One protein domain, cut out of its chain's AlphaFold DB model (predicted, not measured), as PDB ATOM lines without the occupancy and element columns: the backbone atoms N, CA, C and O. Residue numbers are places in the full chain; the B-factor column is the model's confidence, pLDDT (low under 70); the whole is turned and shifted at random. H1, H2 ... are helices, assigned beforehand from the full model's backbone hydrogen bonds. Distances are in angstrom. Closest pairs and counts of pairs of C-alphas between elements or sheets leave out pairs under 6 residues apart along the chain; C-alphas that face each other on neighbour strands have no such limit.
ATOM      1  N   TYR A 658     -34.232   5.138   7.554       77.62
ATOM      2  CA  TYR A 658     -33.147   4.400   8.213       77.62
ATOM      3  C   TYR A 658     -32.342   5.348   9.110       77.62
ATOM      4  O   TYR A 658     -32.139   5.073  10.294       77.62
ATOM      5  N   PHE A 659     -32.014   6.542   8.609       76.19
ATOM      6  CA  PHE A 659     -31.392   7.579   9.422       76.19
ATOM      7  C   PHE A 659     -32.359   8.383  10.316       76.19
ATOM      8  O   PHE A 659     -31.886   8.904  11.324       76.19
ATOM      9  N   LYS A 660     -33.672   8.509  10.063       77.25
ATOM     10  CA  LYS A 660     -34.627   9.135  11.016       77.25
ATOM     11  C   LYS A 660     -34.777   8.265  12.270       77.25
ATOM     12  O   LYS A 660     -34.776   8.797  13.376       77.25
ATOM     13  N   LYS A 661     -34.819   6.937  12.101       77.56
ATOM     14  CA  LYS A 661     -34.893   5.923  13.172       77.56
ATOM     15  C   LYS A 661     -33.646   5.921  14.079       77.56
ATOM     16  O   LYS A 661     -33.712   5.458  15.215       77.56
ATOM     17  N   ILE A 662     -32.520   6.483  13.623       76.62
ATOM     18  CA  ILE A 662     -31.263   6.576  14.383       76.62
ATOM     19  C   ILE A 662     -31.131   7.955  15.051       76.62
ATOM     20  O   ILE A 662     -31.028   8.986  14.381       76.62
ATOM     21  N   LYS A 663     -31.046   7.982  16.391       77.44
ATOM     22  CA  LYS A 663     -30.780   9.213  17.168       77.44
ATOM     23  C   LYS A 663     -29.527   9.936  16.657       77.44
ATOM     24  O   LYS A 663     -28.499   9.300  16.440       77.44
ATOM     25  N   THR A 664     -29.588  11.268  16.546       73.50
ATOM     26  CA  THR A 664     -28.521  12.123  15.969       73.50
ATOM     27  C   THR A 664     -27.120  11.843  16.535       73.50
ATOM     28  O   THR A 664     -26.150  11.824  15.785       73.50
ATOM     29  N   GLU A 665     -27.020  11.585  17.840       69.94
ATOM     30  CA  GLU A 665     -25.779  11.237  18.551       69.94
ATOM     31  C   GLU A 665     -25.087   9.960  18.023       69.94
ATOM     32  O   GLU A 665     -23.859   9.889  18.010       69.94
ATOM     33  N   ASN A 666     -25.858   8.992  17.515       77.62
ATOM     34  CA  ASN A 666     -25.389   7.669  17.083       77.62
ATOM     35  C   ASN A 666     -25.150   7.558  15.562       77.62
ATOM     36  O   ASN A 666     -24.846   6.466  15.078       77.62
ATOM     37  N   LYS A 667     -25.308   8.650  14.800       84.94
ATOM     38  CA  LYS A 667     -25.115   8.657  13.340       84.94
ATOM     39  C   LYS A 667     -23.631   8.678  12.975       84.94
ATOM     40  O   LYS A 667     -22.900   9.546  13.452       84.94
ATOM     41  N   ILE A 668     -23.205   7.774  12.091       85.75
ATOM     42  CA  ILE A 668     -21.805   7.707  11.619       85.75
ATOM     43  C   ILE A 668     -21.426   8.835  10.642       85.75
ATOM     44  O   ILE A 668     -20.247   9.138  10.493       85.75
ATOM     45  N   ILE A 669     -22.410   9.485  10.011       85.81
ATOM     46  CA  ILE A 669     -22.206  10.591   9.061       85.81
ATOM     47  C   ILE A 669     -22.866  11.907   9.537       85.81
ATOM     48  O   ILE A 669     -23.819  11.876  10.327       85.81
ATOM     49  N   PRO A 670     -22.357  13.081   9.109       85.12
ATOM     50  CA  PRO A 670     -22.988  14.388   9.344       85.12
ATOM     51  C   PRO A 670     -24.405  14.500   8.751       85.12
ATOM     52  O   PRO A 670     -24.744  13.809   7.787       85.12
ATOM     53  N   ARG A 671     -25.236  15.410   9.284       84.75
ATOM     54  CA  ARG A 671     -26.580  15.691   8.724       84.75
ATOM     55  C   ARG A 671     -26.484  16.326   7.335       84.75
ATOM     56  O   ARG A 671     -27.359  16.141   6.501       84.75
ATOM     57  N   GLU A 672     -25.401  17.047   7.111       86.69
ATOM     58  CA  GLU A 672     -25.015  17.765   5.906       86.69
ATOM     59  C   GLU A 672     -24.698  16.758   4.791       86.69
ATOM     60  O   GLU A 672     -25.187  16.886   3.673       86.69
ATOM     61  N   THR A 673     -23.974  15.687   5.132       87.75
ATOM     62  CA  THR A 673     -23.703  14.548   4.246       87.75
ATOM     63  C   THR A 673     -24.974  13.760   3.927       87.75
ATOM     64  O   THR A 673     -25.191  13.432   2.766       87.75
ATOM     65  N   ILE A 674     -25.846  13.508   4.917       87.25
ATOM     66  CA  ILE A 674     -27.151  12.860   4.678       87.25
ATOM     67  C   ILE A 674     -27.979  13.688   3.688       87.25
ATOM     68  O   ILE A 674     -28.398  13.147   2.672       87.25
ATOM     69  N   ARG A 675     -28.129  14.998   3.932       86.50
ATOM     70  CA  ARG A 675     -28.847  15.932   3.046       86.50
ATOM     71  C   ARG A 675     -28.244  16.028   1.647       86.50
ATOM     72  O   ARG A 675     -28.983  16.193   0.688       86.50
ATOM     73  N   SER A 676     -26.919  15.946   1.513       87.00
ATOM     74  CA  SER A 676     -26.256  15.912   0.205       87.00
ATOM     75  C   SER A 676     -26.626  14.642  -0.564       87.00
ATOM     76  O   SER A 676     -27.055  14.742  -1.710       87.00
ATOM     77  N   ILE A 677     -26.529  13.466   0.065       86.94
ATOM     78  CA  ILE A 677     -26.890  12.190  -0.573       86.94
ATOM     79  C   ILE A 677     -28.384  12.176  -0.929       86.94
ATOM     80  O   ILE A 677     -28.727  11.881  -2.068       86.94
ATOM     81  N   GLU A 678     -29.247  12.571   0.007       84.25
ATOM     82  CA  GLU A 678     -30.693  12.751  -0.175       84.25
ATOM     83  C   GLU A 678     -31.002  13.666  -1.374       84.25
ATOM     84  O   GLU A 678     -31.680  13.242  -2.304       84.25
ATOM     85  N   LEU A 679     -30.394  14.856  -1.447       85.44
ATOM     86  CA  LEU A 679     -30.557  15.791  -2.566       85.44
ATOM     87  C   LEU A 679     -30.105  15.211  -3.918       85.44
ATOM     88  O   LEU A 679     -30.699  15.543  -4.944       85.44
ATOM     89  N   HIS A 680     -29.063  14.374  -3.949       85.06
ATOM     90  CA  HIS A 680     -28.655  13.682  -5.173       85.06
ATOM     91  C   HIS A 680     -29.644  12.567  -5.553       85.06
ATOM     92  O   HIS A 680     -29.969  12.436  -6.731       85.06
ATOM     93  N   LEU A 681     -30.187  11.824  -4.581       80.81
ATOM     94  CA  LEU A 681     -31.205  10.793  -4.814       80.81
ATOM     95  C   LEU A 681     -32.522  11.390  -5.332       80.81
ATOM     96  O   LEU A 681     -33.008  10.943  -6.368       80.81
ATOM     97  N   THR A 682     -33.046  12.450  -4.705       80.56
ATOM     98  CA  THR A 682     -34.261  13.161  -5.159       80.56
ATOM     99  C   THR A 682     -34.097  13.763  -6.562       80.56
ATOM    100  O   THR A 682     -35.071  13.912  -7.295       80.56
ATOM    101  N   LYS A 683     -32.862  14.084  -6.977       81.75
ATOM    102  CA  LYS A 683     -32.534  14.552  -8.338       81.75
ATOM    103  C   LYS A 683     -32.285  13.425  -9.351       81.75
ATOM    104  O   LYS A 683     -32.000  13.722 -10.507       81.75
ATOM    105  N   GLY A 684     -32.325  12.156  -8.938       76.75
ATOM    106  CA  GLY A 684     -31.947  11.016  -9.780       76.75
ATOM    107  C   GLY A 684     -30.445  10.925 -10.097       76.75
ATOM    108  O   GLY A 684     -30.037  10.093 -10.908       76.75
ATOM    109  N   ASP A 685     -29.596  11.736  -9.457       81.88
ATOM    110  CA  ASP A 685     -28.143  11.740  -9.654       81.88
ATOM    111  C   ASP A 685     -27.473  10.629  -8.832       81.88
ATOM    112  O   ASP A 685     -26.744  10.835  -7.856       81.88
ATOM    113  N   ILE A 686     -27.729   9.401  -9.276       80.12
ATOM    114  CA  ILE A 686     -27.161   8.156  -8.754       80.12
ATOM    115  C   ILE A 686     -25.622   8.212  -8.710       80.12
ATOM    116  O   ILE A 686     -24.998   7.620  -7.824       80.12
ATOM    117  N   ARG A 687     -24.984   8.932  -9.646       81.00
ATOM    118  CA  ARG A 687     -23.521   8.996  -9.761       81.00
ATOM    119  C   ARG A 687     -22.913   9.884  -8.677       81.00
ATOM    120  O   ARG A 687     -21.967   9.445  -8.020       81.00
ATOM    121  N   ALA A 688     -23.460  11.077  -8.448       84.00
ATOM    122  CA  ALA A 688     -23.013  11.939  -7.358       84.00
ATOM    123  C   ALA A 688     -23.427  11.393  -5.984       84.00
ATOM    124  O   ALA A 688     -22.607  11.421  -5.069       84.00
ATOM    125  N   ALA A 689     -24.616  10.786  -5.851       83.69
ATOM    126  CA  ALA A 689     -25.011  10.073  -4.631       83.69
ATOM    127  C   ALA A 689     -23.982   8.987  -4.265       83.69
ATOM    128  O   ALA A 689     -23.501   8.932  -3.131       83.69
ATOM    129  N   LYS A 690     -23.561   8.170  -5.244       84.06
ATOM    130  CA  LYS A 690     -22.501   7.170  -5.053       84.06
ATOM    131  C   LYS A 690     -21.148   7.801  -4.695       84.06
ATOM    132  O   LYS A 690     -20.445   7.223  -3.863       84.06
ATOM    133  N   SER A 691     -20.774   8.945  -5.280       88.25
ATOM    134  CA  SER A 691     -19.539   9.651  -4.893       88.25
ATOM    135  C   SER A 691     -19.615  10.110  -3.441       88.25
ATOM    136  O   SER A 691     -18.820   9.646  -2.635       88.25
ATOM    137  N   ALA A 692     -20.643  10.880  -3.072       88.06
ATOM    138  CA  ALA A 692     -20.831  11.399  -1.718       88.06
ATOM    139  C   ALA A 692     -20.824  10.292  -0.645       88.06
ATOM    140  O   ALA A 692     -20.245  10.472   0.426       88.06
ATOM    141  N   ILE A 693     -21.394   9.116  -0.942       87.06
ATOM    142  CA  ILE A 693     -21.294   7.926  -0.080       87.06
ATOM    143  C   ILE A 693     -19.855   7.385  -0.003       87.06
ATOM    144  O   ILE A 693     -19.382   7.049   1.082       87.06
ATOM    145  N   THR A 694     -19.159   7.280  -1.137       89.31
ATOM    146  CA  THR A 694     -17.769   6.792  -1.205       89.31
ATOM    147  C   THR A 694     -16.824   7.713  -0.435       89.31
ATOM    148  O   THR A 694     -16.018   7.237   0.362       89.31
ATOM    149  N   ASP A 695     -16.978   9.024  -0.610       90.19
ATOM    150  CA  ASP A 695     -16.209  10.053   0.080       90.19
ATOM    151  C   ASP A 695     -16.523  10.058   1.587       90.19
ATOM    152  O   ASP A 695     -15.615  10.159   2.411       90.19
ATOM    153  N   ALA A 696     -17.787   9.868   1.984       88.56
ATOM    154  CA  ALA A 696     -18.171   9.750   3.392       88.56
ATOM    155  C   ALA A 696     -17.567   8.514   4.084       88.56
ATOM    156  O   ALA A 696     -17.078   8.626   5.208       88.56
ATOM    157  N   LEU A 697     -17.566   7.355   3.413       88.88
ATOM    158  CA  LEU A 697     -16.963   6.118   3.922       88.88
ATOM    159  C   LEU A 697     -15.437   6.235   4.018       88.88
ATOM    160  O   LEU A 697     -14.871   5.957   5.070       88.88
ATOM    161  N   LYS A 698     -14.779   6.763   2.978       88.81
ATOM    162  CA  LYS A 698     -13.331   7.011   3.002       88.81
ATOM    163  C   LYS A 698     -12.928   7.941   4.151       88.81
ATOM    164  O   LYS A 698     -11.954   7.671   4.843       88.81
ATOM    165  N   ASN A 699     -13.692   9.007   4.397       87.62
ATOM    166  CA  ASN A 699     -13.448   9.898   5.534       87.62
ATOM    167  C   ASN A 699     -13.567   9.168   6.889       87.62
ATOM    168  O   ASN A 699     -12.783   9.440   7.791       87.62
ATOM    169  N   ILE A 700     -14.504   8.231   7.045       87.25
ATOM    170  CA  ILE A 700     -14.634   7.421   8.270       87.25
ATOM    171  C   ILE A 700     -13.400   6.523   8.497       87.25
ATOM    172  O   ILE A 700     -12.922   6.412   9.633       87.25
ATOM    173  N   ASP A 701     -12.877   5.918   7.428       84.50
ATOM    174  CA  ASP A 701     -11.747   4.983   7.486       84.50
ATOM    175  C   ASP A 701     -10.381   5.676   7.648       84.50
ATOM    176  O   ASP A 701      -9.535   5.186   8.400       84.50
ATOM    177  N   ASP A 702     -10.164   6.811   6.969       87.69
ATOM    178  CA  ASP A 702      -8.862   7.493   6.893       87.69
ATOM    179  C   ASP A 702      -8.641   8.556   7.993       87.69
ATOM    180  O   ASP A 702      -7.488   8.859   8.321       87.69
ATOM    181  N   ILE A 703      -9.693   9.158   8.574       89.62
ATOM    182  CA  ILE A 703      -9.524  10.302   9.494       89.62
ATOM    183  C   ILE A 703      -8.844   9.874  10.815       89.62
ATOM    184  O   ILE A 703      -9.384   9.048  11.558       89.62
ATOM    185  N   ARG A 891     -16.656   9.281  15.063       88.75
ATOM    186  CA  ARG A 891     -17.380   8.436  16.030       88.75
ATOM    187  C   ARG A 891     -17.359   6.963  15.661       88.75
ATOM    188  O   ARG A 891     -17.227   6.154  16.567       88.75
ATOM    189  N   HIS A 892     -17.475   6.602  14.382       89.62
ATOM    190  CA  HIS A 892     -17.499   5.194  13.967       89.62
ATOM    191  C   HIS A 892     -16.238   4.452  14.435       89.62
ATOM    192  O   HIS A 892     -16.313   3.530  15.247       89.62
ATOM    193  N   SER A 893     -15.071   4.938  14.018       89.00
ATOM    194  CA  SER A 893     -13.774   4.322  14.308       89.00
ATOM    195  C   SER A 893     -13.441   4.310  15.810       89.00
ATOM    196  O   SER A 893     -12.876   3.333  16.299       89.00
ATOM    197  N   PHE A 894     -13.875   5.317  16.584       90.25
ATOM    198  CA  PHE A 894     -13.747   5.309  18.053       90.25
ATOM    199  C   PHE A 894     -14.774   4.406  18.767       90.25
ATOM    200  O   PHE A 894     -14.460   3.784  19.779       90.25
ATOM    201  N   VAL A 895     -15.995   4.258  18.242       90.31
ATOM    202  CA  VAL A 895     -16.970   3.283  18.764       90.31
ATOM    203  C   VAL A 895     -16.461   1.852  18.555       90.31
ATOM    204  O   VAL A 895     -16.598   1.010  19.443       90.31
ATOM    205  N   LEU A 896     -15.796   1.580  17.430       89.88
ATOM    206  CA  LEU A 896     -15.152   0.291  17.179       89.88
ATOM    207  C   LEU A 896     -13.930   0.014  18.077       89.88
ATOM    208  O   LEU A 896     -13.621  -1.155  18.311       89.88
ATOM    209  N   SER A 897     -13.281   1.039  18.645       88.12
ATOM    210  CA  SER A 897     -12.191   0.867  19.620       88.12
ATOM    211  C   SER A 897     -12.651   0.694  21.072       88.12
ATOM    212  O   SER A 897     -11.809   0.573  21.955       88.12
ATOM    213  N   LEU A 898     -13.955   0.717  21.370       86.19
ATOM    214  CA  LEU A 898     -14.433   0.536  22.748       86.19
ATOM    215  C   LEU A 898     -14.070  -0.855  23.294       86.19
ATOM    216  O   LEU A 898     -14.063  -1.839  22.553       86.19
ATOM    217  N   SER A 899     -13.829  -0.965  24.601       83.00
ATOM    218  CA  SER A 899     -13.700  -2.265  25.262       83.00
ATOM    219  C   SER A 899     -15.074  -2.941  25.404       83.00
ATOM    220  O   SER A 899     -16.091  -2.288  25.650       83.00
ATOM    221  N   ASN A 900     -15.125  -4.266  25.252       85.25
ATOM    222  CA  ASN A 900     -16.374  -5.043  25.270       85.25
ATOM    223  C   ASN A 900     -16.788  -5.407  26.709       85.25
ATOM    224  O   ASN A 900     -17.017  -6.566  27.019       85.25
ATOM    225  N   ILE A 901     -16.830  -4.407  27.592       81.56
ATOM    226  CA  ILE A 901     -17.036  -4.550  29.049       81.56
ATOM    227  C   ILE A 901     -18.502  -4.411  29.493       81.56
ATOM    228  O   ILE A 901     -18.809  -4.545  30.671       81.56
ATOM    229  N   THR A 902     -19.405  -4.072  28.570       84.19
ATOM    230  CA  THR A 902     -20.852  -3.947  28.811       84.19
ATOM    231  C   THR A 902     -21.613  -4.288  27.533       84.19
ATOM    232  O   THR A 902     -21.146  -3.970  26.434       84.19
ATOM    233  N   GLU A 903     -22.823  -4.842  27.651       88.19
ATOM    234  CA  GLU A 903     -23.687  -5.076  26.482       88.19
ATOM    235  C   GLU A 903     -23.983  -3.765  25.742       88.19
ATOM    236  O   GLU A 903     -23.962  -3.728  24.520       88.19
ATOM    237  N   ALA A 904     -24.119  -2.651  26.469       86.81
ATOM    238  CA  ALA A 904     -24.305  -1.319  25.894       86.81
ATOM    239  C   ALA A 904     -23.112  -0.809  25.053       86.81
ATOM    240  O   ALA A 904     -23.304   0.080  24.223       86.81
ATOM    241  N   ALA A 905     -21.892  -1.329  25.246       86.19
ATOM    242  CA  ALA A 905     -20.746  -1.042  24.377       86.19
ATOM    243  C   ALA A 905     -20.757  -1.934  23.122       86.19
ATOM    244  O   ALA A 905     -20.557  -1.433  22.012       86.19
ATOM    245  N   ILE A 906     -21.073  -3.223  23.289       88.94
ATOM    246  CA  ILE A 906     -21.235  -4.202  22.201       88.94
ATOM    247  C   ILE A 906     -22.351  -3.752  21.240       88.94
ATOM    248  O   ILE A 906     -22.140  -3.662  20.032       88.94
ATOM    249  N   ASP A 907     -23.500  -3.345  21.776       89.94
ATOM    250  CA  ASP A 907     -24.634  -2.802  21.026       89.94
ATOM    251  C   ASP A 907     -24.288  -1.520  20.250       89.94
ATOM    252  O   ASP A 907     -24.819  -1.297  19.163       89.94
ATOM    253  N   ARG A 908     -23.401  -0.660  20.777       88.50
ATOM    254  CA  ARG A 908     -22.934   0.534  20.046       88.50
ATOM    255  C   ARG A 908     -22.032   0.147  18.879       88.50
ATOM    256  O   ARG A 908     -22.211   0.700  17.796       88.50
ATOM    257  N   LYS A 909     -21.114  -0.811  19.064       90.56
ATOM    258  CA  LYS A 909     -20.307  -1.369  17.964       90.56
ATOM    259  C   LYS A 909     -21.188  -1.962  16.879       90.56
ATOM    260  O   LYS A 909     -21.008  -1.627  15.712       90.56
ATOM    261  N   HIS A 910     -22.167  -2.774  17.275       90.50
ATOM    262  CA  HIS A 910     -23.161  -3.367  16.385       90.50
ATOM    263  C   HIS A 910     -23.886  -2.286  15.575       90.50
ATOM    264  O   HIS A 910     -23.726  -2.232  14.361       90.50
ATOM    265  N   LYS A 911     -24.553  -1.332  16.236       90.06
ATOM    266  CA  LYS A 911     -25.326  -0.260  15.578       90.06
ATOM    267  C   LYS A 911     -24.461   0.695  14.741       90.06
ATOM    268  O   LYS A 911     -24.959   1.304  13.795       90.06
ATOM    269  N   SER A 912     -23.172   0.834  15.054       90.56
ATOM    270  CA  SER A 912     -22.217   1.616  14.255       90.56
ATOM    271  C   SER A 912     -21.740   0.861  13.007       90.56
ATOM    272  O   SER A 912     -21.685   1.438  11.922       90.56
ATOM    273  N   MET A 913     -21.451  -0.437  13.132       90.00
ATOM    274  CA  MET A 913     -21.068  -1.301  12.011       90.00
ATOM    275  C   MET A 913     -22.256  -1.610  11.089       90.00
ATOM    276  O   MET A 913     -22.091  -1.628   9.876       90.00
ATOM    277  N   GLN A 914     -23.468  -1.753  11.628       87.81
ATOM    278  CA  GLN A 914     -24.695  -1.931  10.847       87.81
ATOM    279  C   GLN A 914     -24.916  -0.758   9.878       87.81
ATOM    280  O   GLN A 914     -25.176  -0.990   8.699       87.81
ATOM    281  N   GLN A 915     -24.718   0.486  10.340       88.25
ATOM    282  CA  GLN A 915     -24.754   1.677   9.480       88.25
ATOM    283  C   GLN A 915     -23.671   1.640   8.396       88.25
ATOM    284  O   GLN A 915     -23.960   1.939   7.241       88.25
ATOM    285  N   TYR A 916     -22.440   1.246   8.735       88.62
ATOM    286  CA  TYR A 916     -21.346   1.145   7.763       88.62
ATOM    287  C   TYR A 916     -21.650   0.099   6.674       88.62
ATOM    288  O   TYR A 916     -21.542   0.386   5.482       88.62
ATOM    289  N   ILE A 917     -22.090  -1.103   7.070       84.81
ATOM    290  CA  ILE A 917     -22.469  -2.190   6.150       84.81
ATOM    291  C   ILE A 917     -23.633  -1.752   5.249       84.81
ATOM    292  O   ILE A 917     -23.622  -2.042   4.055       84.81
ATOM    293  N   TRP A 918     -24.614  -1.029   5.796       83.31
ATOM    294  CA  TRP A 918     -25.742  -0.489   5.037       83.31
ATOM    295  C   TRP A 918     -25.303   0.582   4.024       83.31
ATOM    296  O   TRP A 918     -25.715   0.523   2.869       83.31
ATOM    297  N   MET A 919     -24.393   1.491   4.393       84.19
ATOM    298  CA  MET A 919     -23.824   2.487   3.470       84.19
ATOM    299  C   MET A 919     -23.024   1.826   2.330       84.19
ATOM    300  O   MET A 919     -23.191   2.194   1.167       84.19
ATOM    301  N   GLU A 920     -22.207   0.809   2.631       82.00
ATOM    302  CA  GLU A 920     -21.517  -0.021   1.627       82.00
ATOM    303  C   GLU A 920     -22.495  -0.750   0.691       82.00
ATOM    304  O   GLU A 920     -22.287  -0.806  -0.527       82.00
ATOM    305  N   ALA A 921     -23.581  -1.296   1.241       77.06
ATOM    306  CA  ALA A 921     -24.602  -1.994   0.471       77.06
ATOM    307  C   ALA A 921     -25.399  -1.042  -0.425       77.06
ATOM    308  O   ALA A 921     -25.630  -1.367  -1.588       77.06
ATOM    309  N   PHE A 922     -25.743   0.155   0.055       78.75
ATOM    310  CA  PHE A 922     -26.435   1.180  -0.726       78.75
ATOM    311  C   PHE A 922     -25.544   1.712  -1.864       78.75
ATOM    312  O   PHE A 922     -25.954   1.694  -3.024       78.75
TER     313      PHE A 922
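Overview. This is residues 658 to 703 and 891 to 922 of the 1081 residues of the protein "IIGP1" of Cricetulus griseus (UniProt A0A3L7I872). A hairpin of two helices, H1 and H2, makes one end of an elongated body, and a long helix, H4, runs from the other end back to the middle of H2, meeting it with its last turns. The short helix H3 packs on H4 partway along it, and a 13-residue stretch with no named element, residues 658 to 670, leads into H1. The printed part has 78 residues with four named helices, in the order H1, H2, H3, H4, and no named strand; the class is all helix. It is only just compact, close to loose, with a radius of gyration of the C-alphas of 13.4 A, and it spans 45 by 26 by 20 A.

Arrangement. After residues 658 to 670 come H1, residues 671 to 682, and H2, residues 686 to 702. They form a helical hairpin and touch at a shallow tilt of 23 degrees, opposite ways; their closest C-alphas, those of Ile 677 and Ala 689, are 4.9 A apart. H2 is the hub, touching three other helices. H3, residues 891 to 896, only just touches H2, with 3 pairs of C-alphas within 8 A, the closest being those of Ile 700 and His 892 at 6.8 A; the tilt is steep, 57 degrees, the same way. H4, residues 903 to 922, touches H3 with its residues 908 to 913 alone, at a steep tilt of 62 degrees, opposite ways; the closest C-alphas are those of Leu 896 and Lys 909, at 5.5 A. H4 touches H2 with its residues 916 to 920 alone, and the closest C-alphas, those of Ile 693 and Met 919, are 7.0 A apart. Their tilt of 37 degrees, opposite ways, is only just steep. The helix packing is mostly crossed, with lines at a steep tilt. H1 is apart from H3 and from H4. Each O i to N i+4 pair is within hydrogen-bond range in H1, H2 and H3, and 14 of 16 are in H4.

Along the chain. H1 begins at C-alpha 671 (-26.580, 15.691, 8.724) and measures 16.1 A from first to last C-alpha. H2 measures 24.1 A and begins at C-alpha 686 (-27.161, 8.156, -8.754). H3 measures 8.5 A. H4, the longest helix with 20 residues, measures 28.1 A and ends at C-alpha 922 (-26.435, 1.180, -0.726).

Size, cuts and confidence. The two C-alphas farthest apart, those of Lys 683 and Ile 901, are 44.8 A apart. Residues 704 to 890 are not printed, and C-alphas 703 and 891 are 10.4 A apart across this cut. The link from H1 to H2 is tight and that from H3 to H4 is short. The mean pLDDT of the printed part is 85.0, and residue 665 is under 70.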